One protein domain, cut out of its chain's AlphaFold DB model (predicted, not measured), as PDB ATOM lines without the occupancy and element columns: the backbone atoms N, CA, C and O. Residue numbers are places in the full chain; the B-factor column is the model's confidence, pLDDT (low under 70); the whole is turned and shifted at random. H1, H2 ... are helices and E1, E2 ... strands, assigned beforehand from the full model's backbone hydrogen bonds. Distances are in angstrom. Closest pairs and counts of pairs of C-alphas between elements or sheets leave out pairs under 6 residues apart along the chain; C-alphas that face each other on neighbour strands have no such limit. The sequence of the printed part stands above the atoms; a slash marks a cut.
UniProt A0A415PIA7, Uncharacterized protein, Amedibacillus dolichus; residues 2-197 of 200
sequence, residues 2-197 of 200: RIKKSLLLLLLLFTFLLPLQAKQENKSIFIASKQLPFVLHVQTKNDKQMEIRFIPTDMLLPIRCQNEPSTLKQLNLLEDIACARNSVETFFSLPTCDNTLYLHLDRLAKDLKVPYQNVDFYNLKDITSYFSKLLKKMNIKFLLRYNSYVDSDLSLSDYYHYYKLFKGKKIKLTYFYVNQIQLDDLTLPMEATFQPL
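Overview. This is residues 2 to 197 of the 200 residues of an uncharacterized protein of Amedibacillus dolichus (UniProt A0A415PIA7). A strongly twisted sheet of seven strands stands as a wall through the domain, with the helix H2 packed across one face. On the other side a row of contacts runs from H6, which only grazes the sheet, to H1, then H4, then H3, with H1 and H4 standing off from the wall, while the hairpin E6 and E7 reaches out to one end of the long axis. The printed part has 196 residues, with six named helices and seven named strands in the order H1 E1 E2 E3 H2 E4 H3 H4 H5 E5 H6 E6 E7. The sheet is mixed, in the order E5 E4 E1 E2 E3 E6 E7, and the class is mixed, helices and strands. The whole is compact, with a radius of gyration of the C-alphas of 16.6 A and spans of 46 by 37 by 30 A.

Along the chain. Find C-alpha 2 at (170.472, 336.323, 225.519), where H1 begins; it takes residues 2 to 12 and is 15.0 A long. Then come the strands E1, residues 28 to 32, E2, residues 38 to 46, 24.4 A long, and E3, residues 49 to 56, 22.9 A long. H2, residues 81 to 91, is 15.3 A long, and E4 follows at residues 99 to 103. H3 takes residues 105 to 112. H4, the longest helix by residues, starts at C-alpha 124 at (161.457, 327.016, 215.168) and runs 20.3 A to residue 137. Next are H5, residues 140 to 143, E5, residues 150 to 152, and H6, residues 156 to 168, 18.2 A long. E6, residues 172 to 183, spans 34.3 A; E7, residues 186 to 196, spans 22.8 A, bends by 85 degrees at residue 192 and ends at C-alpha 196 at (153.500, 319.055, 221.706).

Arrangement. Start with the sheet, where E1, E2 and E3 form a meander, each strand the antiparallel neighbour of the one before; look for N 31 and O 40 at 2.8 A and N 41 and O 53 at 3.0 A. E4 is parallel to E1, with N 101 and O 30 at 2.9 A, and the edge strand E5 is antiparallel to E4, with N 102 and O 151 at 2.8 A. E6 is parallel to E3, with N 52 and O 174 at 2.9 A. E6 and the other edge strand, E7, form a hairpin, with N 181 and O 188 at 2.8 A. E3, H2 and E4 make a split strand-helix-strand unit, two strands running the same way with E1 and E2 between them; its crossover is right-handed. H2 is on the sheet at a height of 7.5 A and runs across the strands, at 74 degrees to E2 on the local plane; the C-alphas of Phe 30 and Arg 85, the closest of E1 and H2, are 6.4 A apart. H6 only grazes the sheet with residues 158 to 165. H6 touches H1 at a shallow tilt of 19 degrees, opposite ways, closest at the C-alphas of Leu 11 and Tyr 163, 4.9 A. Residues 132 to 136 of H4 touch H1, closest at the C-alphas of Ser 6 and Leu 135, 5.6 A, at a steep tilt of 64 degrees. H3 touches H4, closest at the C-alphas of Leu 112 and Lys 137, 6.0 A. H5 touches no helix. In H1, H2, H3, H4 and H6 every O i to N i+4 pair is within hydrogen-bond range; H5 is too short for such a pair.

Size, cuts and confidence. The C-alphas farthest apart are those of Pro 19 and Asp 184, at 51.2 A. The printed part has no cut. The long links are H1 to E1, E3 to H2 and H3 to H4; in the second, residues 60 to 61 pair antiparallel with residues 70 to 71. The mean pLDDT of the printed part is 77.4, and 43 residues are under 70, among them residues 2 to 26 and 164 to 170.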
ATOM      1  N   ARG A   2     170.848 335.269 226.500       29.52
ATOM      2  CA  ARG A   2     170.472 336.323 225.519       29.52
ATOM      3  C   ARG A   2     169.047 336.223 224.932       29.52
ATOM      4  O   ARG A   2     168.444 337.248 224.638       29.52
ATOM      5  N   ILE A   3     168.487 335.016 224.831       37.03
ATOM      6  CA  ILE A   3     167.153 334.758 224.243       37.03
ATOM      7  C   ILE A   3     166.029 335.378 225.097       37.03
ATOM      8  O   ILE A   3     165.118 336.010 224.574       37.03
ATOM      9  N   LYS A   4     166.163 335.313 226.429       31.00
ATOM     10  CA  LYS A   4     165.193 335.873 227.385       31.00
ATOM     11  C   LYS A   4     165.119 337.397 227.346       31.00
ATOM     12  O   LYS A   4     164.034 337.945 227.429       31.00
ATOM     13  N   LYS A   5     166.257 338.074 227.155       29.88
ATOM     14  CA  LYS A   5     166.310 339.540 227.021       29.88
ATOM     15  C   LYS A   5     165.643 340.035 225.741       29.88
ATOM     16  O   LYS A   5     165.156 341.150 225.725       29.88
ATOM     17  N   SER A   6     165.622 339.211 224.698       37.66
ATOM     18  CA  SER A   6     165.053 339.578 223.403       37.66
ATOM     19  C   SER A   6     163.517 339.537 223.484       37.66
ATOM     20  O   SER A   6     162.867 340.529 223.192       37.66
ATOM     21  N   LEU A   7     162.934 338.448 223.989       39.16
ATOM     22  CA  LEU A   7     161.482 338.334 224.194       39.16
ATOM     23  C   LEU A   7     160.962 339.325 225.253       39.16
ATOM     24  O   LEU A   7     159.902 339.916 225.099       39.16
ATOM     25  N   LEU A   8     161.772 339.583 226.286       37.03
ATOM     26  CA  LEU A   8     161.543 340.645 227.262       37.03
ATOM     27  C   LEU A   8     161.557 342.038 226.625       37.03
ATOM     28  O   LEU A   8     160.805 342.887 227.074       37.03
ATOM     29  N   LEU A   9     162.387 342.288 225.605       39.31
ATOM     30  CA  LEU A   9     162.413 343.571 224.904       39.31
ATOM     31  C   LEU A   9     161.179 343.739 224.008       39.31
ATOM     32  O   LEU A   9     160.594 344.814 224.038       39.31
ATOM     33  N   LEU A  10     160.747 342.664 223.319       46.44
ATOM     34  CA  LEU A  10     159.469 342.577 222.583       46.44
ATOM     35  C   LEU A  10     158.271 342.955 223.470       46.44
ATOM     36  O   LEU A  10     157.281 343.484 222.988       46.44
ATOM     37  N   LEU A  11     158.389 342.686 224.772       47.03
ATOM     38  CA  LEU A  11     157.348 342.929 225.764       47.03
ATOM     39  C   LEU A  11     157.538 344.231 226.566       47.03
ATOM     40  O   LEU A  11     156.567 344.837 226.993       47.03
ATOM     41  N   LEU A  12     158.781 344.701 226.723       39.69
ATOM     42  CA  LEU A  12     159.155 346.031 227.238       39.69
ATOM     43  C   LEU A  12     158.817 347.160 226.267       39.69
ATOM     44  O   LEU A  12     158.644 348.296 226.706       39.69
ATOM     45  N   LEU A  13     158.702 346.852 224.969       44.06
ATOM     46  CA  LEU A  13     158.109 347.736 223.959       44.06
ATOM     47  C   LEU A  13     156.757 348.307 224.400       44.06
ATOM     48  O   LEU A  13     156.356 349.354 223.910       44.06
ATOM     49  N   PHE A  14     156.113 347.663 225.372       44.31
ATOM     50  CA  PHE A  14     154.786 347.995 225.829       44.31
ATOM     51  C   PHE A  14     154.658 348.679 227.193       44.31
ATOM     52  O   PHE A  14     153.551 348.983 227.626       44.31
ATOM     53  N   THR A  15     155.756 348.921 227.908       39.66
ATOM     54  CA  THR A  15     155.687 349.330 229.325       39.66
ATOM     55  C   THR A  15     155.925 350.813 229.593       39.66
ATOM     56  O   THR A  15     156.263 351.175 230.716       39.66
ATOM     57  N   PHE A  16     155.772 351.695 228.602       33.34
ATOM     58  CA  PHE A  16     156.043 353.129 228.800       33.34
ATOM     59  C   PHE A  16     154.878 353.960 229.357       33.34
ATOM     60  O   PHE A  16     154.980 355.182 229.403       33.34
ATOM     61  N   LEU A  17     153.815 353.339 229.876       31.12
ATOM     62  CA  LEU A  17     152.776 354.046 230.626       31.12
ATOM     63  C   LEU A  17     152.522 353.305 231.956       31.12
ATOM     64  O   LEU A  17     152.190 352.130 231.957       31.12
ATOM     65  N   LEU A  18     152.822 354.006 233.054       28.77
ATOM     66  CA  LEU A  18     152.409 353.920 234.472       28.77
ATOM     67  C   LEU A  18     151.881 352.600 235.113       28.77
ATOM     68  O   LEU A  18     151.266 351.751 234.475       28.77
ATOM     69  N   PRO A  19     152.082 352.418 236.439       29.61
ATOM     70  CA  PRO A  19     151.854 351.149 237.118       29.61
ATOM     71  C   PRO A  19     150.362 350.926 237.378       29.61
ATOM     72  O   PRO A  19     149.785 351.505 238.294       29.61
ATOM     73  N   LEU A  20     149.742 350.034 236.614       34.94
ATOM     74  CA  LEU A  20     148.430 349.483 236.938       34.94
ATOM     75  C   LEU A  20     148.605 348.055 237.450       34.94
ATOM     76  O   LEU A  20     149.349 347.247 236.886       34.94
ATOM     77  N   GLN A  21     147.961 347.760 238.578       33.50
ATOM     78  CA  GLN A  21     147.962 346.442 239.199       33.50
ATOM     79  C   GLN A  21     147.330 345.422 238.241       33.50
ATOM     80  O   GLN A  21     146.114 345.269 238.181       33.50
ATOM     81  N   ALA A  22     148.161 344.717 237.473       38.31
ATOM     82  CA  ALA A  22     147.701 343.631 236.622       38.31
ATOM     83  C   ALA A  22     147.278 342.438 237.491       38.31
ATOM     84  O   ALA A  22     148.113 341.757 238.098       38.31
ATOM     85  N   LYS A  23     145.966 342.203 237.539       40.78
ATOM     86  CA  LYS A  23     145.332 341.009 238.099       40.78
ATOM     87  C   LYS A  23     145.883 339.768 237.375       40.78
ATOM     88  O   LYS A  23     146.054 339.773 236.154       40.78
ATOM     89  N   GLN A  24     146.271 338.744 238.135       49.44
ATOM     90  CA  GLN A  24     146.837 337.503 237.595       49.44
ATOM     91  C   GLN A  24     145.713 336.642 237.017       49.44
ATOM     92  O   GLN A  24     145.057 335.916 237.754       49.44
ATOM     93  N   GLU A  25     145.499 336.727 235.709       57.44
ATOM     94  CA  GLU A  25     144.511 335.918 234.991       57.44
ATOM     95  C   GLU A  25     145.185 335.169 233.830       57.44
ATOM     96  O   GLU A  25     146.252 335.569 233.348       57.44
ATOM     97  N   ASN A  26     144.598 334.039 233.428       63.34
ATOM     98  CA  ASN A  26     145.063 333.227 232.304       63.34
ATOM     99  C   ASN A  26     144.795 333.969 230.996       63.34
ATOM    100  O   ASN A  26     143.739 333.790 230.402       63.34
ATOM    101  N   LYS A  27     145.742 334.797 230.553       76.62
ATOM    102  CA  LYS A  27     145.579 335.579 229.323       76.62
ATOM    103  C   LYS A  27     145.938 334.773 228.091       76.62
ATOM    104  O   LYS A  27     146.949 334.050 228.084       76.62
ATOM    105  N   SER A  28     145.150 334.952 227.040       81.50
ATOM    106  CA  SER A  28     145.429 334.380 225.730       81.50
ATOM    107  C   SER A  28     145.327 335.409 224.613       81.50
ATOM    108  O   SER A  28     144.513 336.326 224.667       81.50
ATOM    109  N   ILE A  29     146.214 335.269 223.633       86.94
ATOM    110  CA  ILE A  29     146.380 336.201 222.525       86.94
ATOM    111  C   ILE A  29     146.474 335.437 221.209       86.94
ATOM    112  O   ILE A  29     147.193 334.437 221.096       86.94
ATOM    113  N   PHE A  30     145.751 335.933 220.212       91.50
ATOM    114  CA  PHE A  30     145.815 335.452 218.841       91.50
ATOM    115  C   PHE A  30     146.718 336.368 218.013       91.50
ATOM    116  O   PHE A  30     146.438 337.559 217.875       91.50
ATOM    117  N   ILE A  31     147.815 335.829 217.485       89.62
ATOM    118  CA  ILE A  31     148.829 336.591 216.753       89.62
ATOM    119  C   ILE A  31     148.804 336.200 215.279       89.62
ATOM    120  O   ILE A  31     148.937 335.023 214.949       89.62
ATOM    121  N   ALA A  32     148.711 337.187 214.393       93.06
ATOM    122  CA  ALA A  32     148.739 336.994 212.949       93.06
ATOM    123  C   ALA A  32     149.776 337.902 212.275       93.06
ATOM    124  O   ALA A  32     150.171 338.943 212.800       93.06
ATOM    125  N   SER A  33     150.229 337.501 211.091       91.19
ATOM    126  CA  SER A  33     151.058 338.322 210.208       91.19
ATOM    127  C   SER A  33     150.926 337.803 208.785       91.19
ATOM    128  O   SER A  33     150.941 336.592 208.580       91.19
ATOM    129  N   LYS A  34     150.865 338.695 207.793       91.62
ATOM    130  CA  LYS A  34     150.789 338.294 206.378       91.62
ATOM    131  C   LYS A  34     152.016 337.506 205.906       91.62
ATOM    132  O   LYS A  34     151.911 336.711 204.981       91.62
ATOM    133  N   GLN A  35     153.185 337.749 206.498       89.56
ATOM    134  CA  GLN A  35     154.447 337.137 206.067       89.56
ATOM    135  C   GLN A  35     154.754 335.812 206.771       89.56
ATOM    136  O   GLN A  35     155.721 335.146 206.404       89.56
ATOM    137  N   LEU A  36     153.984 335.445 207.797       87.75
ATOM    138  CA  LEU A  36     154.184 334.192 208.509       87.75
ATOM    139  C   LEU A  36     153.278 333.109 207.912       87.75
ATOM    140  O   LEU A  36     152.106 333.373 207.663       87.75
ATOM    141  N   PRO A  37     153.777 331.873 207.746       89.81
ATOM    142  CA  PRO A  37     152.956 330.759 207.288       89.81
ATOM    143  C   PRO A  37     151.988 330.242 208.362       89.81
ATOM    144  O   PRO A  37     151.208 329.339 208.079       89.81
ATOM    145  N   PHE A  38     152.000 330.816 209.570       89.69
ATOM    146  CA  PHE A  38     151.135 330.430 210.680       89.69
ATOM    147  C   PHE A  38     150.500 331.645 211.348       89.69
ATOM    148  O   PHE A  38     151.120 332.708 211.446       89.69
ATOM    149  N   VAL A  39     149.322 331.429 211.927       93.12
ATOM    150  CA  VAL A  39     148.827 332.217 213.061       93.12
ATOM    151  C   VAL A  39     149.207 331.515 214.365       93.12
ATOM    152  O   VAL A  39     149.380 330.292 214.402       93.12
ATOM    153  N   LEU A  40     149.354 332.280 215.444       90.12
ATOM    154  CA  LEU A  40     149.701 331.750 216.759       90.12
ATOM    155  C   LEU A  40     148.541 331.938 217.728       90.12
ATOM    156  O   LEU A  40     148.077 333.056 217.932       90.12
ATOM    157  N   HIS A  41     148.139 330.860 218.396       91.56
ATOM    158  CA  HIS A  41     147.318 330.940 219.604       91.56
ATOM    159  C   HIS A  41     148.235 330.767 220.811       91.56
ATOM    160  O   HIS A  41     148.851 329.711 220.999       91.56
ATOM    161  N   VAL A  42     148.396 331.833 221.592       87.19
ATOM    162  CA  VAL A  42     149.302 331.864 222.740       87.19
ATOM    163  C   VAL A  42     148.477 331.945 224.006       87.19
ATOM    164  O   VAL A  42     147.702 332.877 224.184       87.19
ATOM    165  N   GLN A  43     148.681 331.000 224.916       86.19
ATOM    166  CA  GLN A  43     147.975 330.957 226.190       86.19
ATOM    167  C   GLN A  43     148.953 330.927 227.359       86.19
ATOM    168  O   GLN A  43     149.889 330.125 227.407       86.19
ATOM    169  N   THR A  44     148.673 331.759 228.352       81.06
ATOM    170  CA  THR A  44     149.351 331.749 229.645       81.06
ATOM    171  C   THR A  44     148.532 330.883 230.602       81.06
ATOM    172  O   THR A  44     147.375 331.198 230.873       81.06
ATOM    173  N   LYS A  45     149.089 329.765 231.087       76.06
ATOM    174  CA  LYS A  45     148.399 328.870 232.045       76.06
ATOM    175  C   LYS A  45     148.619 329.289 233.504       76.06
ATOM    176  O   LYS A  45     147.858 328.893 234.378       76.06
ATOM    177  N   ASN A  46     149.724 329.993 233.764       71.81
ATOM    178  CA  ASN A  46     150.125 330.605 235.032       71.81
ATOM    179  C   ASN A  46     151.398 331.451 234.801       71.81
ATOM    180  O   ASN A  46     151.919 331.532 233.691       71.81
ATOM    181  N   ASP A  47     151.972 332.022 235.860       70.50
ATOM    182  CA  ASP A  47     153.198 332.832 235.793       70.50
ATOM    183  C   ASP A  47     154.499 332.052 235.493       70.50
ATOM    184  O   ASP A  47     155.595 332.624 235.518       70.50
ATOM    185  N   LYS A  48     154.396 330.746 235.215       73.44
ATOM    186  CA  LYS A  48     155.518 329.842 234.932       73.44
ATOM    187  C   LYS A  48     155.402 329.124 233.591       73.44
ATOM    188  O   LYS A  48     156.419 328.596 233.146       73.44
ATOM    189  N   GLN A  49     154.238 329.085 232.946       79.56
ATOM    190  CA  GLN A  49     154.021 328.299 231.734       79.56
ATOM    191  C   GLN A  49     153.237 329.069 230.677       79.56
ATOM    192  O   GLN A  49     152.161 329.610 230.937       79.56
ATOM    193  N   MET A  50     153.777 329.035 229.461       80.69
ATOM    194  CA  MET A  50     153.136 329.553 228.263       80.69
ATOM    195  C   MET A  50     153.121 328.478 227.182       80.69
ATOM    196  O   MET A  50     154.126 327.807 226.928       80.69
ATOM    197  N   GLU A  51     151.963 328.332 226.558       85.31
ATOM    198  CA  GLU A  51     151.715 327.423 225.449       85.31
ATOM    199  C   GLU A  51     151.564 328.236 224.171       85.31
ATOM    200  O   GLU A  51     150.860 329.244 224.159       85.31
ATOM    201  N   ILE A  52     152.241 327.810 223.109       84.06
ATOM    202  CA  ILE A  52     152.216 328.467 221.803       84.06
ATOM    203  C   ILE A  52     151.798 327.421 220.782       84.06
ATOM    204  O   ILE A  52     152.515 326.443 220.567       84.06
ATOM    205  N   ARG A  53     150.636 327.618 220.170       87.69
ATOM    206  CA  ARG A  53     150.081 326.754 219.128       87.69
ATOM    207  C   ARG A  53     150.302 327.408 217.771       87.69
ATOM    208  O   ARG A  53     149.848 328.531 217.572       87.69
ATOM    209  N   PHE A  54     150.986 326.716 216.868       86.88
ATOM    210  CA  PHE A  54     151.153 327.133 215.478       86.88
ATOM    211  C   PHE A  54     150.020 326.533 214.647       86.88
ATOM    212  O   PHE A  54     149.908 325.309 214.560       86.88
ATOM    213  N   ILE A  55     149.185 327.389 214.057       91.25
ATOM    214  CA  ILE A  55     148.128 326.983 213.125       91.25
ATOM    215  C   ILE A  55     148.526 327.442 211.717       91.25
ATOM    216  O   ILE A  55     148.653 328.651 211.504       91.25
ATOM    217  N   PRO A  56     148.749 326.519 210.766       91.06
ATOM    218  CA  PRO A  56     149.111 326.856 209.390       91.06
ATOM    219  C   PRO A  56     148.043 327.702 208.702       91.06
ATOM    220  O   PRO A  56     146.844 327.486 208.868       91.06
ATOM    221  N   THR A  57     148.485 328.689 207.930       92.62
ATOM    222  CA  THR A  57     147.588 329.620 207.231       92.62
ATOM    223  C   THR A  57     146.999 329.040 205.953       92.62
ATOM    224  O   THR A  57     145.952 329.493 205.512       92.62
ATOM    225  N   ASP A  58     147.654 328.039 205.379       92.00
ATOM    226  CA  ASP A  58     147.246 327.238 204.223       92.00
ATOM    227  C   ASP A  58     146.325 326.064 204.596       92.00
ATOM    228  O   ASP A  58     145.914 325.293 203.730       92.00
ATOM    229  N   MET A  59     145.990 325.922 205.882       91.12
ATOM    230  CA  MET A  59     145.067 324.900 206.355       91.12
ATOM    231  C   MET A  59     143.631 325.220 205.936       91.12
ATOM    232  O   MET A  59     143.139 326.313 206.230       91.12
ATOM    233  N   LEU A  60     142.944 324.265 205.302       92.69
ATOM    234  CA  LEU A  60     141.517 324.385 205.010       92.69
ATOM    235  C   LEU A  60     140.719 324.287 206.311       92.69
ATOM    236  O   LEU A  60     140.764 323.270 207.006       92.69
ATOM    237  N   LEU A  61     139.975 325.342 206.627       92.81
ATOM    238  CA  LEU A  61     139.167 325.454 207.833       92.81
ATOM    239  C   LEU A  61     137.764 325.979 207.492       92.81
ATOM    240  O   LEU A  61     137.600 326.739 206.535       92.81
ATOM    241  N   PRO A  62     136.739 325.640 208.291       93.38
ATOM    242  CA  PRO A  62     135.451 326.319 208.224       93.38
ATOM    243  C   PRO A  62     135.592 327.740 208.797       93.38
ATOM    244  O   PRO A  62     135.496 327.957 210.008       93.38
ATOM    245  N   ILE A  63     135.863 328.716 207.929       93.94
ATOM    246  CA  ILE A  63     136.008 330.123 208.313       93.94
ATOM    247  C   ILE A  63     134.626 330.773 208.410       93.94
ATOM    248  O   ILE A  63     133.911 330.869 207.424       93.94
ATOM    249  N   ARG A  64     134.263 331.284 209.589       90.50
ATOM    250  CA  ARG A  64     132.909 331.795 209.880       90.50
ATOM    251  C   ARG A  64     132.469 333.006 209.051       90.50
ATOM    252  O   ARG A  64     131.275 333.207 208.889       90.50
ATOM    253  N   CYS A  65     133.404 333.832 208.589       92.50
ATOM    254  CA  CYS A  65     133.133 334.985 207.718       92.50
ATOM    255  C   CYS A  65     133.211 334.640 206.225       92.50
ATOM    256  O   CYS A  65     133.129 335.535 205.391       92.50
ATOM    257  N   GLN A  66     133.383 333.364 205.888       92.00
ATOM    258  CA  GLN A  66     133.341 332.862 204.522       92.00
ATOM    259  C   GLN A  66     132.157 331.903 204.383       92.00
ATOM    260  O   GLN A  66     131.734 331.270 205.350       92.00
ATOM    261  N   ASN A  67     131.612 331.804 203.174       88.75
ATOM    262  CA  ASN A  67     130.474 330.919 202.900       88.75
ATOM    263  C   ASN A  67     130.901 329.457 202.707       88.75
ATOM    264  O   ASN A  67     130.102 328.549 202.916       88.75
ATOM    265  N   GLU A  68     132.158 329.231 202.327       90.50
ATOM    266  CA  GLU A  68     132.736 327.911 202.090       90.50
ATOM    267  C   GLU A  68     134.024 327.727 202.906       90.50
ATOM    268  O   GLU A  68     134.662 328.720 203.284       90.50
ATOM    269  N   PRO A  69     134.433 326.473 203.195       90.75
ATOM    270  CA  PRO A  69     135.738 326.199 203.778       90.75
ATOM    271  C   PRO A  69     136.854 326.870 202.973       90.75
ATOM    272  O   PRO A  69     136.892 326.802 201.748       90.75
ATOM    273  N   SER A  70     137.770 327.523 203.675       93.69
ATOM    274  CA  SER A  70     138.803 328.372 203.082       93.69
ATOM    275  C   SER A  70     140.064 328.322 203.944       93.69
ATOM    276  O   SER A  70     140.078 327.722 205.021       93.69
ATOM    277  N   THR A  71     141.149 328.920 203.465       93.69
ATOM    278  CA  THR A  71     142.411 329.009 204.203       93.69
ATOM    279  C   THR A  71     142.561 330.397 204.821       93.69
ATOM    280  O   THR A  71     142.136 331.402 204.250       93.69
ATOM    281  N   LEU A  72     143.222 330.496 205.975       94.38
ATOM    282  CA  LEU A  72     143.501 331.796 206.606       94.38
ATOM    283  C   LEU A  72     144.358 332.708 205.713       94.38
ATOM    284  O   LEU A  72     144.283 333.927 205.829       94.38
ATOM    285  N   LYS A  73     145.154 332.126 204.810       92.31
ATOM    286  CA  LYS A  73     145.981 332.835 203.825       92.31
ATOM    287  C   LYS A  73     145.151 333.632 202.813       92.31
ATOM    288  O   LYS A  73     145.656 334.611 202.268       92.31
ATOM    289  N   GLN A  74     143.908 333.220 202.552       91.88
ATOM    290  CA  GLN A  74     142.990 333.917 201.644       91.88
ATOM    291  C   GLN A  74     142.287 335.112 202.306       91.88
ATOM    292  O   GLN A  74     141.736 335.953 201.602       91.88
ATOM    293  N   LEU A  75     142.326 335.218 203.639       93.25
ATOM    294  CA  LEU A  75     141.711 336.319 204.376       93.25
ATOM    295  C   LEU A  75     142.603 337.559 204.392       93.25
ATOM    296  O   LEU A  75     143.836 337.465 204.448       93.25
ATOM    297  N   ASN A  76     141.979 338.735 204.481       94.62
ATOM    298  CA  ASN A  76     142.702 339.922 204.905       94.62
ATOM    299  C   ASN A  76     142.862 339.873 206.427       94.62
ATOM    300  O   ASN A  76     142.110 340.496 207.166       94.62
ATOM    301  N   LEU A  77     143.861 339.130 206.914       93.81
ATOM    302  CA  LEU A  77     144.073 338.913 208.351       93.81
ATOM    303  C   LEU A  77     144.269 340.193 209.178       93.81
ATOM    304  O   LEU A  77     144.261 340.090 210.396       93.81
ATOM    305  N   LEU A  78     144.482 341.363 208.568       92.75
ATOM    306  CA  LEU A  78     144.478 342.635 209.294       92.75
ATOM    307  C   LEU A  78     143.048 343.068 209.658       92.75
ATOM    308  O   LEU A  78     142.801 343.486 210.784       92.75
ATOM    309  N   GLU A  79     142.116 342.945 208.715       94.19
ATOM    310  CA  GLU A  79     140.712 343.347 208.870       94.19
ATOM    311  C   GLU A  79     139.877 342.225 209.509       94.19
ATOM    312  O   GLU A  79     139.050 342.471 210.385       94.19
ATOM    313  N   ASP A  80     140.165 340.972 209.151       95.19
ATOM    314  CA  ASP A  80     139.375 339.795 209.520       95.19
ATOM    315  C   ASP A  80     139.920 339.046 210.749       95.19
ATOM    316  O   ASP A  80     139.491 337.923 211.035       95.19
ATOM    317  N   ILE A  81     140.873 339.620 211.498       93.31
ATOM    318  CA  ILE A  81     141.587 338.905 212.576       93.31
ATOM    319  C   ILE A  81     140.644 338.315 213.632       93.31
ATOM    320  O   ILE A  81     140.859 337.197 214.103       93.31
ATOM    321  N   ALA A  82     139.567 339.025 213.972       93.06
ATOM    322  CA  ALA A  82     138.575 338.558 214.936       93.06
ATOM    323  C   ALA A  82     137.776 337.356 214.402       93.06
ATOM    324  O   ALA A  82     137.520 336.404 215.141       93.06
ATOM    325  N   CYS A  83     137.420 337.365 213.112       94.81
ATOM    326  CA  CYS A  83     136.781 336.221 212.466       94.81
ATOM    327  C   CYS A  83     137.728 335.016 212.405       94.81
ATOM    328  O   CYS A  83     137.337 333.903 212.776       94.81
ATOM    329  N   ALA A  84     138.969 335.238 211.962       95.81
ATOM    330  CA  ALA A  84     139.998 334.208 211.880       95.81
ATOM    331  C   ALA A  84     140.209 333.537 213.244       95.81
ATOM    332  O   ALA A  84     140.114 332.313 213.353       95.81
ATOM    333  N   ARG A  85     140.385 334.346 214.297       95.44
ATOM    334  CA  ARG A  85     140.484 333.902 215.691       95.44
ATOM    335  C   ARG A  85     139.301 333.024 216.091       95.44
ATOM    336  O   ARG A  85     139.502 331.874 216.470       95.44
ATOM    337  N   ASN A  86     138.076 333.538 215.955       95.12
ATOM    338  CA  ASN A  86     136.863 332.815 216.346       95.12
ATOM    339  C   ASN A  86     136.710 331.483 215.594       95.12
ATOM    340  O   ASN A  86     136.243 330.499 216.167       95.12
ATOM    341  N   SER A  87     137.091 331.446 214.314       95.19
ATOM    342  CA  SER A  87     137.021 330.239 213.482       95.19
ATOM    343  C   SER A  87     138.013 329.178 213.958       95.19
ATOM    344  O   SER A  87     137.626 328.031 214.179       95.19
ATOM    345  N   VAL A  88     139.268 329.574 214.204       95.25
ATOM    346  CA  VAL A  88     140.321 328.688 214.728       95.25
ATOM    347  C   VAL A  88     139.965 328.168 216.120       95.25
ATOM    348  O   VAL A  88     140.056 326.969 216.372       95.25
ATOM    349  N   GLU A  89     139.531 329.049 217.022       94.38
ATOM    350  CA  GLU A  89     139.162 328.663 218.387       94.38
ATOM    351  C   GLU A  89     138.003 327.673 218.405       94.38
ATOM    352  O   GLU A  89     138.051 326.686 219.133       94.38
ATOM    353  N   THR A  90     136.999 327.892 217.558       93.44
ATOM    354  CA  THR A  90     135.856 326.982 217.449       93.44
ATOM    355  C   THR A  90     136.277 325.632 216.892       93.44
ATOM    356  O   THR A  90     135.951 324.605 217.480       93.44
ATOM    357  N   PHE A  91     137.010 325.623 215.774       93.56
ATOM    358  CA  PHE A  91     137.395 324.385 215.100       93.56
ATOM    359  C   PHE A  91     138.241 323.483 216.005       93.56
ATOM    360  O   PHE A  91     137.989 322.287 216.106       93.56
ATOM    361  N   PHE A  92     139.206 324.069 216.715       92.12
ATOM    362  CA  PHE A  92     140.105 323.334 217.602       92.12
ATOM    363  C   PHE A  92     139.644 323.277 219.066       92.12
ATOM    364  O   PHE A  92     140.399 322.814 219.922       92.12
ATOM    365  N   SER A  93     138.438 323.767 219.379       91.50
ATOM    366  CA  SER A  93     137.920 323.863 220.755       91.50
ATOM    367  C   SER A  93     138.909 324.536 221.728       91.50
ATOM    368  O   SER A  93     139.125 324.078 222.853       91.50
ATOM    369  N   LEU A  94     139.563 325.611 221.276       89.88
ATOM    370  CA  LEU A  94     140.531 326.361 222.075       89.88
ATOM    371  C   LEU A  94     139.832 327.377 222.986       89.88
ATOM    372  O   LEU A  94     138.752 327.864 222.657       89.88
ATOM    373  N   PRO A  95     140.469 327.757 224.107       87.88
ATOM    374  CA  PRO A  95     140.013 328.882 224.910       87.88
ATOM    375  C   PRO A  95     139.959 330.163 224.079       87.88
ATOM    376  O   PRO A  95     140.889 330.439 223.314       87.88
ATOM    377  N   THR A  96     138.903 330.944 224.293       86.88
ATOM    378  CA  THR A  96     138.730 332.262 223.689       86.88
ATOM    379  C   THR A  96     139.882 333.175 224.087       86.88
ATOM    380  O   THR A  96     140.110 333.400 225.274       86.88
ATOM    381  N   CYS A  97     140.602 333.701 223.102       82.88
ATOM    382  CA  CYS A  97     141.571 334.760 223.316       82.88
ATOM    383  C   CYS A  97     140.854 336.073 223.623       82.88
ATOM    384  O   CYS A  97     139.957 336.495 222.891       82.88
ATOM    385  N   ASP A  98     141.316 336.742 224.674       76.50
ATOM    386  CA  ASP A  98     140.841 338.067 225.069       76.50
ATOM    387  C   ASP A  98     141.326 339.144 224.091       76.50
ATOM    388  O   ASP A  98     140.726 340.211 223.992       76.50
ATOM    389  N   ASN A  99     142.420 338.854 223.376       83.56
ATOM    390  CA  ASN A  99     143.137 339.826 222.570       83.56
ATOM    391  C   ASN A  99     143.629 339.284 221.227       83.56
ATOM    392  O   ASN A  99     143.934 338.096 221.055       83.56
ATOM    393  N   THR A 100     143.798 340.210 220.290       87.19
ATOM    394  CA  THR A 100     144.376 340.004 218.965       87.19
ATOM    395  C   THR A 100     145.593 340.900 218.751       87.19
ATOM    396  O   THR A 100     145.689 342.009 219.281       87.19
ATOM    397  N   LEU A 101     146.555 340.408 217.973       88.31
ATOM    398  CA  LEU A 101     147.735 341.161 217.571       88.31
ATOM    399  C   LEU A 101     148.107 340.831 216.131       88.31
ATOM    400  O   LEU A 101     148.449 339.695 215.804       88.31
ATOM    401  N   TYR A 102     148.100 341.845 215.280       88.81
ATOM    402  CA  TYR A 102     148.578 341.771 213.913       88.81
ATOM    403  C   TYR A 102     149.970 342.393 213.797       88.81
ATOM    404  O   TYR A 102     150.170 343.559 214.125       88.81
ATOM    405  N   LEU A 103     150.942 341.628 213.302       89.19
ATOM    406  CA  LEU A 103     152.325 342.061 213.119       89.19
ATOM    407  C   LEU A 103     152.608 342.415 211.652       89.19
ATOM    408  O   LEU A 103     152.637 341.534 210.785       89.19
ATOM    409  N   HIS A 104     152.947 343.679 211.392       90.50
ATOM    410  CA  HIS A 104     153.465 344.156 210.101       90.50
ATOM    411  C   HIS A 104     154.952 343.822 209.962       90.50
ATOM    412  O   HIS A 104     155.836 344.669 210.149       90.50
ATOM    413  N   LEU A 105     155.249 342.549 209.689       88.69
ATOM    414  CA  LEU A 105     156.623 342.046 209.651       88.69
ATOM    415  C   LEU A 105     157.441 342.652 208.507       88.69
ATOM    416  O   LEU A 105     158.643 342.857 208.657       88.69
ATOM    417  N   ASP A 106     156.797 342.975 207.390       92.06
ATOM    418  CA  ASP A 106     157.396 343.675 206.255       92.06
ATOM    419  C   ASP A 106     157.937 345.060 206.634       92.06
ATOM    420  O   ASP A 106     159.097 345.367 206.345       92.06
ATOM    421  N   ARG A 107     157.139 345.866 207.346       91.12
ATOM    422  CA  ARG A 107     157.535 347.198 207.826       91.12
ATOM    423  C   ARG A 107     158.671 347.094 208.838       91.12
ATOM    424  O   ARG A 107     159.657 347.823 208.740       91.12
ATOM    425  N   LEU A 108     158.566 346.142 209.767       85.75
ATOM    426  CA  LEU A 108     159.594 345.862 210.776       85.75
ATOM    427  C   LEU A 108     160.928 345.463 210.135       85.75
ATOM    428  O   LEU A 108     161.975 346.023 210.466       85.75
ATOM    429  N   ALA A 109     160.887 344.519 209.196       90.19
ATOM    430  CA  ALA A 109     162.053 344.027 208.473       90.19
ATOM    431  C   ALA A 109     162.727 345.128 207.651       90.19
ATOM    432  O   ALA A 109     163.957 345.251 207.671       90.19
ATOM    433  N   LYS A 110     161.924 345.950 206.963       92.50
ATOM    434  CA  LYS A 110     162.391 347.083 206.160       92.50
ATOM    435  C   LYS A 110     163.093 348.127 207.026       92.50
ATOM    436  O   LYS A 110     164.260 348.432 206.776       92.50
ATOM    437  N   ASP A 111     162.430 348.628 208.066       90.69
ATOM    438  CA  ASP A 111     162.976 349.724 208.873       90.69
ATOM    439  C   ASP A 111     164.171 349.273 209.738       90.69
ATOM    440  O   ASP A 111     165.106 350.050 209.950       90.69
ATOM    441  N   LEU A 112     164.196 348.013 210.200       88.50
ATOM    442  CA  LEU A 112     165.343 347.450 210.934       88.50
ATOM    443  C   LEU A 112     166.462 346.924 210.026       88.50
ATOM    444  O   LEU A 112     167.529 346.555 210.535       88.50
ATOM    445  N   LYS A 113     166.249 346.897 208.705       92.94
ATOM    446  CA  LYS A 113     167.165 346.319 207.708       92.94
ATOM    447  C   LYS A 113     167.530 344.863 208.033       92.94
ATOM    448  O   LYS A 113     168.700 344.479 207.994       92.94
ATOM    449  N   VAL A 114     166.525 344.062 208.394       90.31
ATOM    450  CA  VAL A 114     166.664 342.625 208.680       90.31
ATOM    451  C   VAL A 114     165.746 341.848 207.727       90.31
ATOM    452  O   VAL A 114     164.577 341.659 208.046       90.31
ATOM    453  N   PRO A 115     166.243 341.426 206.550       92.06
ATOM    454  CA  PRO A 115     165.453 340.679 205.570       92.06
ATOM    455  C   PRO A 115     165.026 339.297 206.090       92.06
ATOM    456  O   PRO A 115     165.753 338.675 206.869       92.06
ATOM    457  N   TYR A 116     163.876 338.805 205.615       86.69
ATOM    458  CA  TYR A 116     163.305 337.494 205.967       86.69
ATOM    459  C   TYR A 116     163.195 336.511 204.794       86.69
ATOM    460  O   TYR A 116     162.745 335.390 204.990       86.69
ATOM    461  N   GLN A 117     163.618 336.894 203.585       87.25
ATOM    462  CA  GLN A 117     163.432 336.110 202.354       87.25
ATOM    463  C   GLN A 117     164.060 334.705 202.412       87.25
ATOM    464  O   GLN A 117     163.579 333.804 201.742       87.25
ATOM    465  N   ASN A 118     165.098 334.513 203.234       87.69
ATOM    466  CA  ASN A 118     165.807 333.236 203.391       87.69
ATOM    467  C   ASN A 118     165.549 332.580 204.760       87.69
ATOM    468  O   ASN A 118     166.377 331.807 205.239       87.69
ATOM    469  N   VAL A 119     164.470 332.962 205.447       84.38
ATOM    470  CA  VAL A 119     164.100 332.384 206.743       84.38
ATOM    471  C   VAL A 119     163.089 331.273 206.501       84.38
ATOM    472  O   VAL A 119     161.994 331.535 206.012       84.38
ATOM    473  N   ASP A 120     163.441 330.049 206.887       85.38
ATOM    474  CA  ASP A 120     162.468 328.965 206.967       85.38
ATOM    475  C   ASP A 120     161.576 329.180 208.194       85.38
ATOM    476  O   ASP A 120     161.940 328.885 209.336       85.38
ATOM    477  N   PHE A 121     160.393 329.740 207.960       81.44
ATOM    478  CA  PHE A 121     159.446 329.996 209.033       81.44
ATOM    479  C   PHE A 121     158.763 328.734 209.562       81.44
ATOM    480  O   PHE A 121     158.170 328.837 210.627       81.44
ATOM    481  N   TYR A 122     158.885 327.565 208.918       78.62
ATOM    482  CA  TYR A 122     158.430 326.280 209.470       78.62
ATOM    483  C   TYR A 122     159.429 325.699 210.489       78.62
ATOM    484  O   TYR A 122     159.089 324.799 211.259       78.62
ATOM    485  N   ASN A 123     160.647 326.253 210.564       74.44
ATOM    486  CA  ASN A 123     161.679 325.834 211.502       74.44
ATOM    487  C   ASN A 123     161.766 326.761 212.730       74.44
ATOM    488  O   ASN A 123     162.220 327.904 212.658       74.44
ATOM    489  N   LEU A 124     161.431 326.242 213.917       70.44
ATOM    490  CA  LEU A 124     161.457 327.016 215.168       70.44
ATOM    491  C   LEU A 124     162.829 327.656 215.477       70.44
ATOM    492  O   LEU A 124     162.897 328.752 216.048       70.44
ATOM    493  N   LYS A 125     163.939 327.003 215.114       72.50
ATOM    494  CA  LYS A 125     165.291 327.554 215.310       72.50
ATOM    495  C   LYS A 125     165.509 328.784 214.429       72.50
ATOM    496  O   LYS A 125     166.088 329.767 214.897       72.50
ATOM    497  N   ASP A 126     165.009 328.763 213.201       74.19
ATOM    498  CA  ASP A 126     165.158 329.874 212.264       74.19
ATOM    499  C   ASP A 126     164.218 331.030 212.603       74.19
ATOM    500  O   ASP A 126     164.679 332.174 212.650       74.19
ATOM    501  N   ILE A 127     162.971 330.744 213.008       74.94
ATOM    502  CA  ILE A 127     162.048 331.739 213.585       74.94
ATOM    503  C   ILE A 127     162.724 332.464 214.757       74.94
ATOM    504  O   ILE A 127     162.855 333.690 214.772       74.94
ATOM    505  N   THR A 128     163.199 331.709 215.754       73.00
ATOM    506  CA  THR A 128     163.799 332.295 216.964       73.00
ATOM    507  C   THR A 128     165.087 333.064 216.663       73.00
ATOM    508  O   THR A 128     165.324 334.126 217.249       73.00
ATOM    509  N   SER A 129     165.905 332.576 215.728       74.62
ATOM    510  CA  SER A 129     167.103 333.266 215.241       74.62
ATOM    511  C   SER A 129     166.753 334.592 214.563       74.62
ATOM    512  O   SER A 129     167.347 335.626 214.887       74.62
ATOM    513  N   TYR A 130     165.760 334.590 213.673       80.50
ATOM    514  CA  TYR A 130     165.305 335.774 212.953       80.50
ATOM    515  C   TYR A 130     164.747 336.841 213.900       80.50
ATOM    516  O   TYR A 130     165.243 337.973 213.913       80.50
ATOM    517  N   PHE A 131     163.818 336.478 214.787       79.56
ATOM    518  CA  PHE A 131     163.297 337.423 215.777       79.56
ATOM    519  C   PHE A 131     164.394 337.909 216.736       79.56
ATOM    520  O   PHE A 131     164.421 339.088 217.085       79.56
ATOM    521  N   SER A 132     165.385 337.077 217.089       76.25
ATOM    522  CA  SER A 132     166.551 337.544 217.856       76.25
ATOM    523  C   SER A 132     167.388 338.588 217.103       76.25
ATOM    524  O   SER A 132     167.916 339.507 217.736       76.25
ATOM    525  N   LYS A 133     167.518 338.486 215.771       81.12
ATOM    526  CA  LYS A 133     168.192 339.506 214.946       81.12
ATOM    527  C   LYS A 133     167.412 340.819 214.930       81.12
ATOM    528  O   LYS A 133     168.034 341.856 215.159       81.12
ATOM    529  N   LEU A 134     166.089 340.772 214.738       79.94
ATOM    530  CA  LEU A 134     165.222 341.957 214.823       79.94
ATOM    531  C   LEU A 134     165.417 342.661 216.169       79.94
ATOM    532  O   LEU A 134     165.766 343.838 216.216       79.94
ATOM    533  N   LEU A 135     165.328 341.903 217.261       72.56
ATOM    534  CA  LEU A 135     165.419 342.420 218.628       72.56
ATOM    535  C   LEU A 135     166.765 343.086 218.940       72.56
ATOM    536  O   LEU A 135     166.807 344.060 219.683       72.56
ATOM    537  N   LYS A 136     167.865 342.622 218.336       79.38
ATOM    538  CA  LYS A 136     169.185 343.271 218.462       79.38
ATOM    539  C   LYS A 136     169.277 344.619 217.740       79.38
ATOM    540  O   LYS A 136     170.167 345.400 218.061       79.38
ATOM    541  N   LYS A 137     168.427 344.863 216.740       84.38
ATOM    542  CA  LYS A 137     168.397 346.106 215.954       84.38
ATOM    543  C   LYS A 137     167.399 347.126 216.506       84.38
ATOM    544  O   LYS A 137     167.506 348.305 216.170       84.38
ATOM    545  N   MET A 138     166.455 346.695 217.341       76.81
ATOM    546  CA  MET A 138     165.463 347.585 217.943       76.81
ATOM    547  C   MET A 138     166.122 348.606 218.875       76.81
ATOM    548  O   MET A 138     167.003 348.285 219.667       76.81
ATOM    549  N   ASN A 139     165.661 349.850 218.786       74.94
ATOM    550  CA  ASN A 139     166.067 350.954 219.651       74.94
ATOM    551  C   ASN A 139     164.845 351.811 220.015       74.94
ATOM    552  O   ASN A 139     163.746 351.579 219.511       74.94
ATOM    553  N   ILE A 140     165.038 352.828 220.861       72.31
ATOM    554  CA  ILE A 140     163.946 353.669 221.370       72.31
ATOM    555  C   ILE A 140     163.106 354.331 220.259       72.31
ATOM    556  O   ILE A 140     161.894 354.456 220.396       72.31
ATOM    557  N   LYS A 141     163.705 354.678 219.109       72.88
ATOM    558  CA  LYS A 141     162.988 355.299 217.977       72.88
ATOM    559  C   LYS A 141     161.993 354.346 217.308       72.88
ATOM    560  O   LYS A 141     161.059 354.798 216.655       72.88
ATOM    561  N   PHE A 142     162.194 353.036 217.447       67.88
ATOM    562  CA  PHE A 142     161.235 352.032 216.986       67.88
ATOM    563  C   PHE A 142     160.073 351.874 217.966       67.88
ATOM    564  O   PHE A 142     158.957 351.638 217.519       67.88
ATOM    565  N   LEU A 143     160.310 352.087 219.266       64.44
ATOM    566  CA  LEU A 143     159.251 352.099 220.282       64.44
ATOM    567  C   LEU A 143     158.247 353.224 220.012       64.44
ATOM    568  O   LEU A 143     157.043 353.013 220.062       64.44
ATOM    569  N   LEU A 144     158.747 354.407 219.641       66.75
ATOM    570  CA  LEU A 144     157.914 355.575 219.325       66.75
ATOM    571  C   LEU A 144     157.044 355.390 218.071       66.75
ATOM    572  O   LEU A 144     156.097 356.140 217.867       66.75
ATOM    573  N   ARG A 145     157.367 354.402 217.229       75.81
ATOM    574  CA  ARG A 145     156.620 354.050 216.014       75.81
ATOM    575  C   ARG A 145     155.984 352.665 216.129       75.81
ATOM    576  O   ARG A 145     155.722 352.031 215.116       75.81
ATOM    577  N   TYR A 146     155.759 352.185 217.352       70.06
ATOM    578  CA  TYR A 146     155.243 350.845 217.614       70.06
ATOM    579  C   TYR A 146     153.948 350.542 216.838       70.06
ATOM    580  O   TYR A 146     153.877 349.517 216.160       70.06
ATOM    581  N   ASN A 147     153.002 351.486 216.819       74.25
ATOM    582  CA  ASN A 147     151.730 351.366 216.091       74.25
ATOM    583  C   ASN A 147     151.906 351.255 214.564       74.25
ATOM    584  O   ASN A 147     150.989 350.873 213.854       74.25
ATOM    585  N   SER A 148     153.081 351.589 214.018       83.19
ATOM    586  CA  SER A 148     153.373 351.348 212.600       83.19
ATOM    587  C   SER A 148     153.692 349.880 212.311       83.19
ATOM    588  O   SER A 148     153.626 349.471 211.151       83.19
ATOM    589  N   TYR A 149     154.058 349.107 213.336       82.38
ATOM    590  CA  TYR A 149     154.502 347.718 213.222       82.38
ATOM    591  C   TYR A 149     153.500 346.713 213.778       82.38
ATOM    592  O   TYR A 149     153.598 345.533 213.443       82.38
ATOM    593  N   VAL A 150     152.572 347.150 214.628       83.25
ATOM    594  CA  VAL A 150     151.589 346.273 215.248       83.25
ATOM    595  C   VAL A 150     150.245 346.970 215.402       83.25
ATOM    596  O   VAL A 150     150.192 348.081 215.924       83.25
ATOM    597  N   ASP A 151     149.187 346.260 215.021       86.00
ATOM    598  CA  ASP A 151     147.806 346.578 215.379       86.00
ATOM    599  C   ASP A 151     147.334 345.567 216.427       86.00
ATOM    600  O   ASP A 151     147.446 344.358 216.226       86.00
ATOM    601  N   SER A 152     146.847 346.033 217.574       83.19
ATOM    602  CA  SER A 152     146.344 345.144 218.624       83.19
ATOM    603  C   SER A 152     145.320 345.832 219.510       83.19
ATOM    604  O   SER A 152     145.408 347.037 219.738       83.19
ATOM    605  N   ASP A 153     144.426 345.036 220.083       81.94
ATOM    606  CA  ASP A 153     143.423 345.452 221.074       81.94
ATOM    607  C   ASP A 153     143.926 345.345 222.530       81.94
ATOM    608  O   ASP A 153     143.163 345.529 223.479       81.94
ATOM    609  N   LEU A 154     145.213 345.041 222.719       75.62
ATOM    610  CA  LEU A 154     145.833 344.887 224.030       75.62
ATOM    611  C   LEU A 154     145.791 346.194 224.820       75.62
ATOM    612  O   LEU A 154     146.264 347.245 224.377       75.62
ATOM    613  N   SER A 155     145.302 346.104 226.051       69.06
ATOM    614  CA  SER A 155     145.409 347.187 227.014       69.06
ATOM    615  C   SER A 155     146.835 347.293 227.557       69.06
ATOM    616  O   SER A 155     147.623 346.342 227.592       69.06
ATOM    617  N   LEU A 156     147.143 348.457 228.119       64.94
ATOM    618  CA  LEU A 156     148.382 348.693 228.857       64.94
ATOM    619  C   LEU A 156     148.623 347.682 229.996       64.94
ATOM    620  O   LEU A 156     149.764 347.328 230.302       64.94
ATOM    621  N   SER A 157     147.549 347.191 230.617       68.81
ATOM    622  CA  SER A 157     147.622 346.173 231.669       68.81
ATOM    623  C   SER A 157     148.044 344.808 231.118       68.81
ATOM    624  O   SER A 157     148.850 344.113 231.744       68.81
ATOM    625  N   ASP A 158     147.557 344.428 229.930       72.69
ATOM    626  CA  ASP A 158     147.934 343.178 229.250       72.69
ATOM    627  C   ASP A 158     149.423 343.171 228.927       72.69
ATOM    628  O   ASP A 158     150.168 342.243 229.246       72.69
ATOM    629  N   TYR A 159     149.883 344.284 228.386       69.38
ATOM    630  CA  TYR A 159     151.278 344.532 228.103       69.38
ATOM    631  C   TYR A 159     152.195 344.448 229.320       69.38
ATOM    632  O   TYR A 159     153.212 343.744 229.295       69.38
ATOM    633  N   TYR A 160     151.828 345.122 230.409       69.00
ATOM    634  CA  TYR A 160     152.580 345.036 231.655       69.00
ATOM    635  C   TYR A 160     152.580 343.611 232.226       69.00
ATOM    636  O   TYR A 160     153.616 343.143 232.713       69.00
ATOM    637  N   HIS A 161     151.453 342.897 232.127       73.25
ATOM    638  CA  HIS A 161     151.354 341.493 232.521       73.25
ATOM    639  C   HIS A 161     152.376 340.637 231.767       73.25
ATOM    640  O   HIS A 161     153.194 339.960 232.402       73.25
ATOM    641  N   TYR A 162     152.394 340.717 230.431       70.94
ATOM    642  CA  TYR A 162     153.354 339.967 229.630       70.94
ATOM    643  C   TYR A 162     154.794 340.379 229.960       70.94
ATOM    644  O   TYR A 162     155.621 339.512 230.221       70.94
ATOM    645  N   TYR A 163     155.115 341.668 230.082       71.25
ATOM    646  CA  TYR A 163     156.456 342.088 230.508       71.25
ATOM    647  C   TYR A 163     156.891 341.469 231.847       71.25
ATOM    648  O   TYR A 163     157.995 340.916 231.957       71.25
ATOM    649  N   LYS A 164     156.029 341.532 232.871       69.94
ATOM    650  CA  LYS A 164     156.320 340.996 234.208       69.94
ATOM    651  C   LYS A 164     156.584 339.491 234.159       69.94
ATOM    652  O   LYS A 164     157.518 339.030 234.824       69.94
ATOM    653  N   LEU A 165     155.815 338.761 233.345       68.75
ATOM    654  CA  LEU A 165     155.977 337.323 233.118       68.75
ATOM    655  C   LEU A 165     157.433 337.002 232.736       68.75
ATOM    656  O   LEU A 165     158.085 336.173 233.376       68.75
ATOM    657  N   PHE A 166     157.983 337.709 231.744       64.00
ATOM    658  CA  PHE A 166     159.323 337.426 231.214       64.00
ATOM    659  C   PHE A 166     160.465 338.060 232.013       64.00
ATOM    660  O   PHE A 166     161.599 337.578 231.924       64.00
ATOM    661  N   LYS A 167     160.206 339.118 232.797       66.75
ATOM    662  CA  LYS A 167     161.234 339.766 233.631       66.75
ATOM    663  C   LYS A 167     161.543 338.953 234.884       66.75
ATOM    664  O   LYS A 167     162.701 338.854 235.283       66.75
ATOM    665  N   GLY A 168     160.501 338.421 235.527       55.41
ATOM    666  CA  GLY A 168     160.593 337.910 236.894       55.41
ATOM    667  C   GLY A 168     160.939 336.428 237.025       55.41
ATOM    668  O   GLY A 168     161.440 336.031 238.075       55.41
ATOM    669  N   LYS A 169     160.653 335.583 236.020       60.09
ATOM    670  CA  LYS A 169     160.676 334.115 236.194       60.09
ATOM    671  C   LYS A 169     161.238 333.362 234.984       60.09
ATOM    672  O   LYS A 169     161.210 333.824 233.844       60.09
ATOM    673  N   LYS A 170     161.775 332.153 235.219       67.00
ATOM    674  CA  LYS A 170     162.054 331.193 234.138       67.00
ATOM    675  C   LYS A 170     160.714 330.604 233.675       67.00
ATOM    676  O   LYS A 170     160.251 329.640 234.269       67.00
ATOM    677  N   ILE A 171     160.113 331.176 232.635       70.44
ATOM    678  CA  ILE A 171     158.925 330.594 231.997       70.44
ATOM    679  C   ILE A 171     159.324 329.335 231.222       70.44
ATOM    680  O   ILE A 171     160.325 329.336 230.495       70.44
ATOM    681  N   LYS A 172     158.532 328.276 231.373       75.62
ATOM    682  CA  LYS A 172     158.533 327.094 230.517       75.62
ATOM    683  C   LYS A 172     157.658 327.387 229.298       75.62
ATOM    684  O   LYS A 172     156.464 327.634 229.436       75.62
ATOM    685  N   LEU A 173     158.271 327.369 228.120       75.81
ATOM    686  CA  LEU A 173     157.564 327.465 226.847       75.81
ATOM    687  C   LEU A 173     157.259 326.052 226.361       75.81
ATOM    688  O   LEU A 173     158.119 325.173 226.435       75.81
ATOM    689  N   THR A 174     156.039 325.818 225.901       77.25
ATOM    690  CA  THR A 174     155.659 324.571 225.232       77.25
ATOM    691  C   THR A 174     155.032 324.925 223.898       77.25
ATOM    692  O   THR A 174     154.096 325.717 223.838       77.25
ATOM    693  N   TYR A 175     155.599 324.378 222.831       78.38
ATOM    694  CA  TYR A 175     155.160 324.634 221.469       78.38
ATOM    695  C   TYR A 175     154.311 323.466 220.997       78.38
ATOM    696  O   TYR A 175     154.632 322.318 221.301       78.38
ATOM    697  N   PHE A 176     153.259 323.760 220.252       83.94
ATOM    698  CA  PHE A 176     152.341 322.772 219.715       83.94
ATOM    699  C   PHE A 176     152.112 323.019 218.228       83.94
ATOM    700  O   PHE A 176     152.030 324.171 217.802       83.94
ATOM    701  N   TYR A 177     151.962 321.935 217.475       81.62
ATOM    702  CA  TYR A 177     151.623 321.955 216.054       81.62
ATOM    703  C   TYR A 177     150.369 321.119 215.813       81.62
ATOM    704  O   TYR A 177     150.083 320.188 216.571       81.62
ATOM    705  N   VAL A 178     149.624 321.471 214.772       84.81
ATOM    706  CA  VAL A 178     148.489 320.676 214.293       84.81
ATOM    707  C   VAL A 178     149.020 319.552 213.407       84.81
ATOM    708  O   VAL A 178     149.878 319.788 212.555       84.81
ATOM    709  N   ASN A 179     148.515 318.333 213.598       80.31
ATOM    710  CA  ASN A 179     148.791 317.235 212.673       80.31
ATOM    711  C   ASN A 179     148.046 317.470 211.358       80.31
ATOM    712  O   ASN A 179     146.845 317.745 211.364       80.31
ATOM    713  N   GLN A 180     148.743 317.329 210.233       82.50
ATOM    714  CA  GLN A 180     148.221 317.746 208.938       82.50
ATOM    715  C   GLN A 180     148.578 316.783 207.806       82.50
ATOM    716  O   GLN A 180     149.634 316.150 207.830       82.50
ATOM    717  N   ILE A 181     147.708 316.727 206.801       82.69
ATOM    718  CA  ILE A 181     147.947 316.098 205.502       82.69
ATOM    719  C   ILE A 181     148.234 317.216 204.505       82.69
ATOM    720  O   ILE A 181     147.476 318.181 204.427       82.69
ATOM    721  N   GLN A 182     149.319 317.079 203.749       79.69
ATOM    722  CA  GLN A 182     149.637 317.969 202.635       79.69
ATOM    723  C   GLN A 182     149.136 317.345 201.332       79.69
ATOM    724  O   GLN A 182     149.465 316.199 201.028       79.69
ATOM    725  N   LEU A 183     148.340 318.103 200.587       73.50
ATOM    726  CA  LEU A 183     147.860 317.784 199.247       73.50
ATOM    727  C   LEU A 183     148.254 318.949 198.340       73.50
ATOM    728  O   LEU A 183     147.549 319.944 198.351       73.50
ATOM    729  N   ASP A 184     149.363 318.841 197.609       72.00
ATOM    730  CA  ASP A 184     149.921 319.850 196.685       72.00
ATOM    731  C   ASP A 184     149.775 321.324 197.139       72.00
ATOM    732  O   ASP A 184     150.690 321.861 197.762       72.00
ATOM    733  N   ASP A 185     148.631 321.969 196.881       69.69
ATOM    734  CA  ASP A 185     148.348 323.377 197.205       69.69
ATOM    735  C   ASP A 185     147.522 323.605 198.491       69.69
ATOM    736  O   ASP A 185     147.192 324.747 198.833       69.69
ATOM    737  N   LEU A 186     147.154 322.538 199.204       69.25
ATOM    738  CA  LEU A 186     146.240 322.565 200.340       69.25
ATOM    739  C   LEU A 186     146.733 321.708 201.506       69.25
ATOM    740  O   LEU A 186     147.126 320.552 201.346       69.25
ATOM    741  N   THR A 187     146.605 322.247 202.715       81.25
ATOM    742  CA  THR A 187     146.847 321.497 203.946       81.25
ATOM    743  C   THR A 187     145.512 321.173 204.624       81.25
ATOM    744  O   THR A 187     144.684 322.054 204.844       81.25
ATOM    745  N   LEU A 188     145.283 319.910 204.981       82.19
ATOM    746  CA  LEU A 188     144.096 319.470 205.723       82.19
ATOM    747  C   LEU A 188     144.483 319.078 207.156       82.19
ATOM    748  O   LEU A 188     145.479 318.373 207.334       82.19
ATOM    749  N   PRO A 189     143.721 319.475 208.190       83.06
ATOM    750  CA  PRO A 189     143.937 318.950 209.534       83.06
ATOM    751  C   PRO A 189     143.579 317.458 209.564       83.06
ATOM    752  O   PRO A 189     142.490 317.073 209.143       83.06
ATOM    753  N   MET A 190     144.477 316.612 210.077       80.06
ATOM    754  CA  MET A 190     144.169 315.186 210.293       80.06
ATOM    755  C   MET A 190     143.120 315.010 211.388       80.06
ATOM    756  O   MET A 190     142.224 314.180 211.289       80.06
ATOM    757  N   GLU A 191     143.261 315.810 212.439       80.94
ATOM    758  CA  GLU A 191     142.388 315.860 213.598       80.94
ATOM    759  C   GLU A 191     142.361 317.299 214.114       80.94
ATOM    760  O   GLU A 191     143.317 318.060 213.935       80.94
ATOM    761  N   ALA A 192     141.306 317.662 214.838       80.75
ATOM    762  CA  ALA A 192     141.237 318.925 215.568       80.75
ATOM    763  C   ALA A 192     142.062 318.874 216.876       80.75
ATOM    764  O   ALA A 192     141.595 319.278 217.940       80.75
ATOM    765  N   THR A 193     143.287 318.340 216.819       82.62
ATOM    766  CA  THR A 193     144.154 318.124 217.983       82.62
ATOM    767  C   THR A 193     145.550 318.707 217.769       82.62
ATOM    768  O   THR A 193     146.075 318.794 216.657       82.62
ATOM    769  N   PHE A 194     146.163 319.134 218.874       83.25
ATOM    770  CA  PHE A 194     147.507 319.701 218.899       83.25
ATOM    771  C   PHE A 194     148.492 318.723 219.530       83.25
ATOM    772  O   PHE A 194     148.253 318.219 220.628       83.25
ATOM    773  N   GLN A 195     149.642 318.534 218.887       81.81
ATOM    774  CA  GLN A 195     150.728 317.711 219.411       81.81
ATOM    775  C   GLN A 195     151.856 318.592 219.957       81.81
ATOM    776  O   GLN A 195     152.284 319.533 219.279       81.81
ATOM    777  N   PRO A 196     152.362 318.324 221.177       78.12
ATOM    778  CA  PRO A 196     153.500 319.055 221.706       78.12
ATOM    779  C   PRO A 196     154.750 318.741 220.881       78.12
ATOM    780  O   PRO A 196     155.072 317.580 220.621       78.12
ATOM    781  N   LEU A 197     155.509 319.777 220.533       67.19
ATOM    782  CA  LEU A 197     156.815 319.616 219.917       67.19
ATOM    783  C   LEU A 197     157.767 319.000 220.950       67.19
ATOM    784  O   LEU A 197     158.184 319.654 221.912       67.19
TER     785      LEU A 197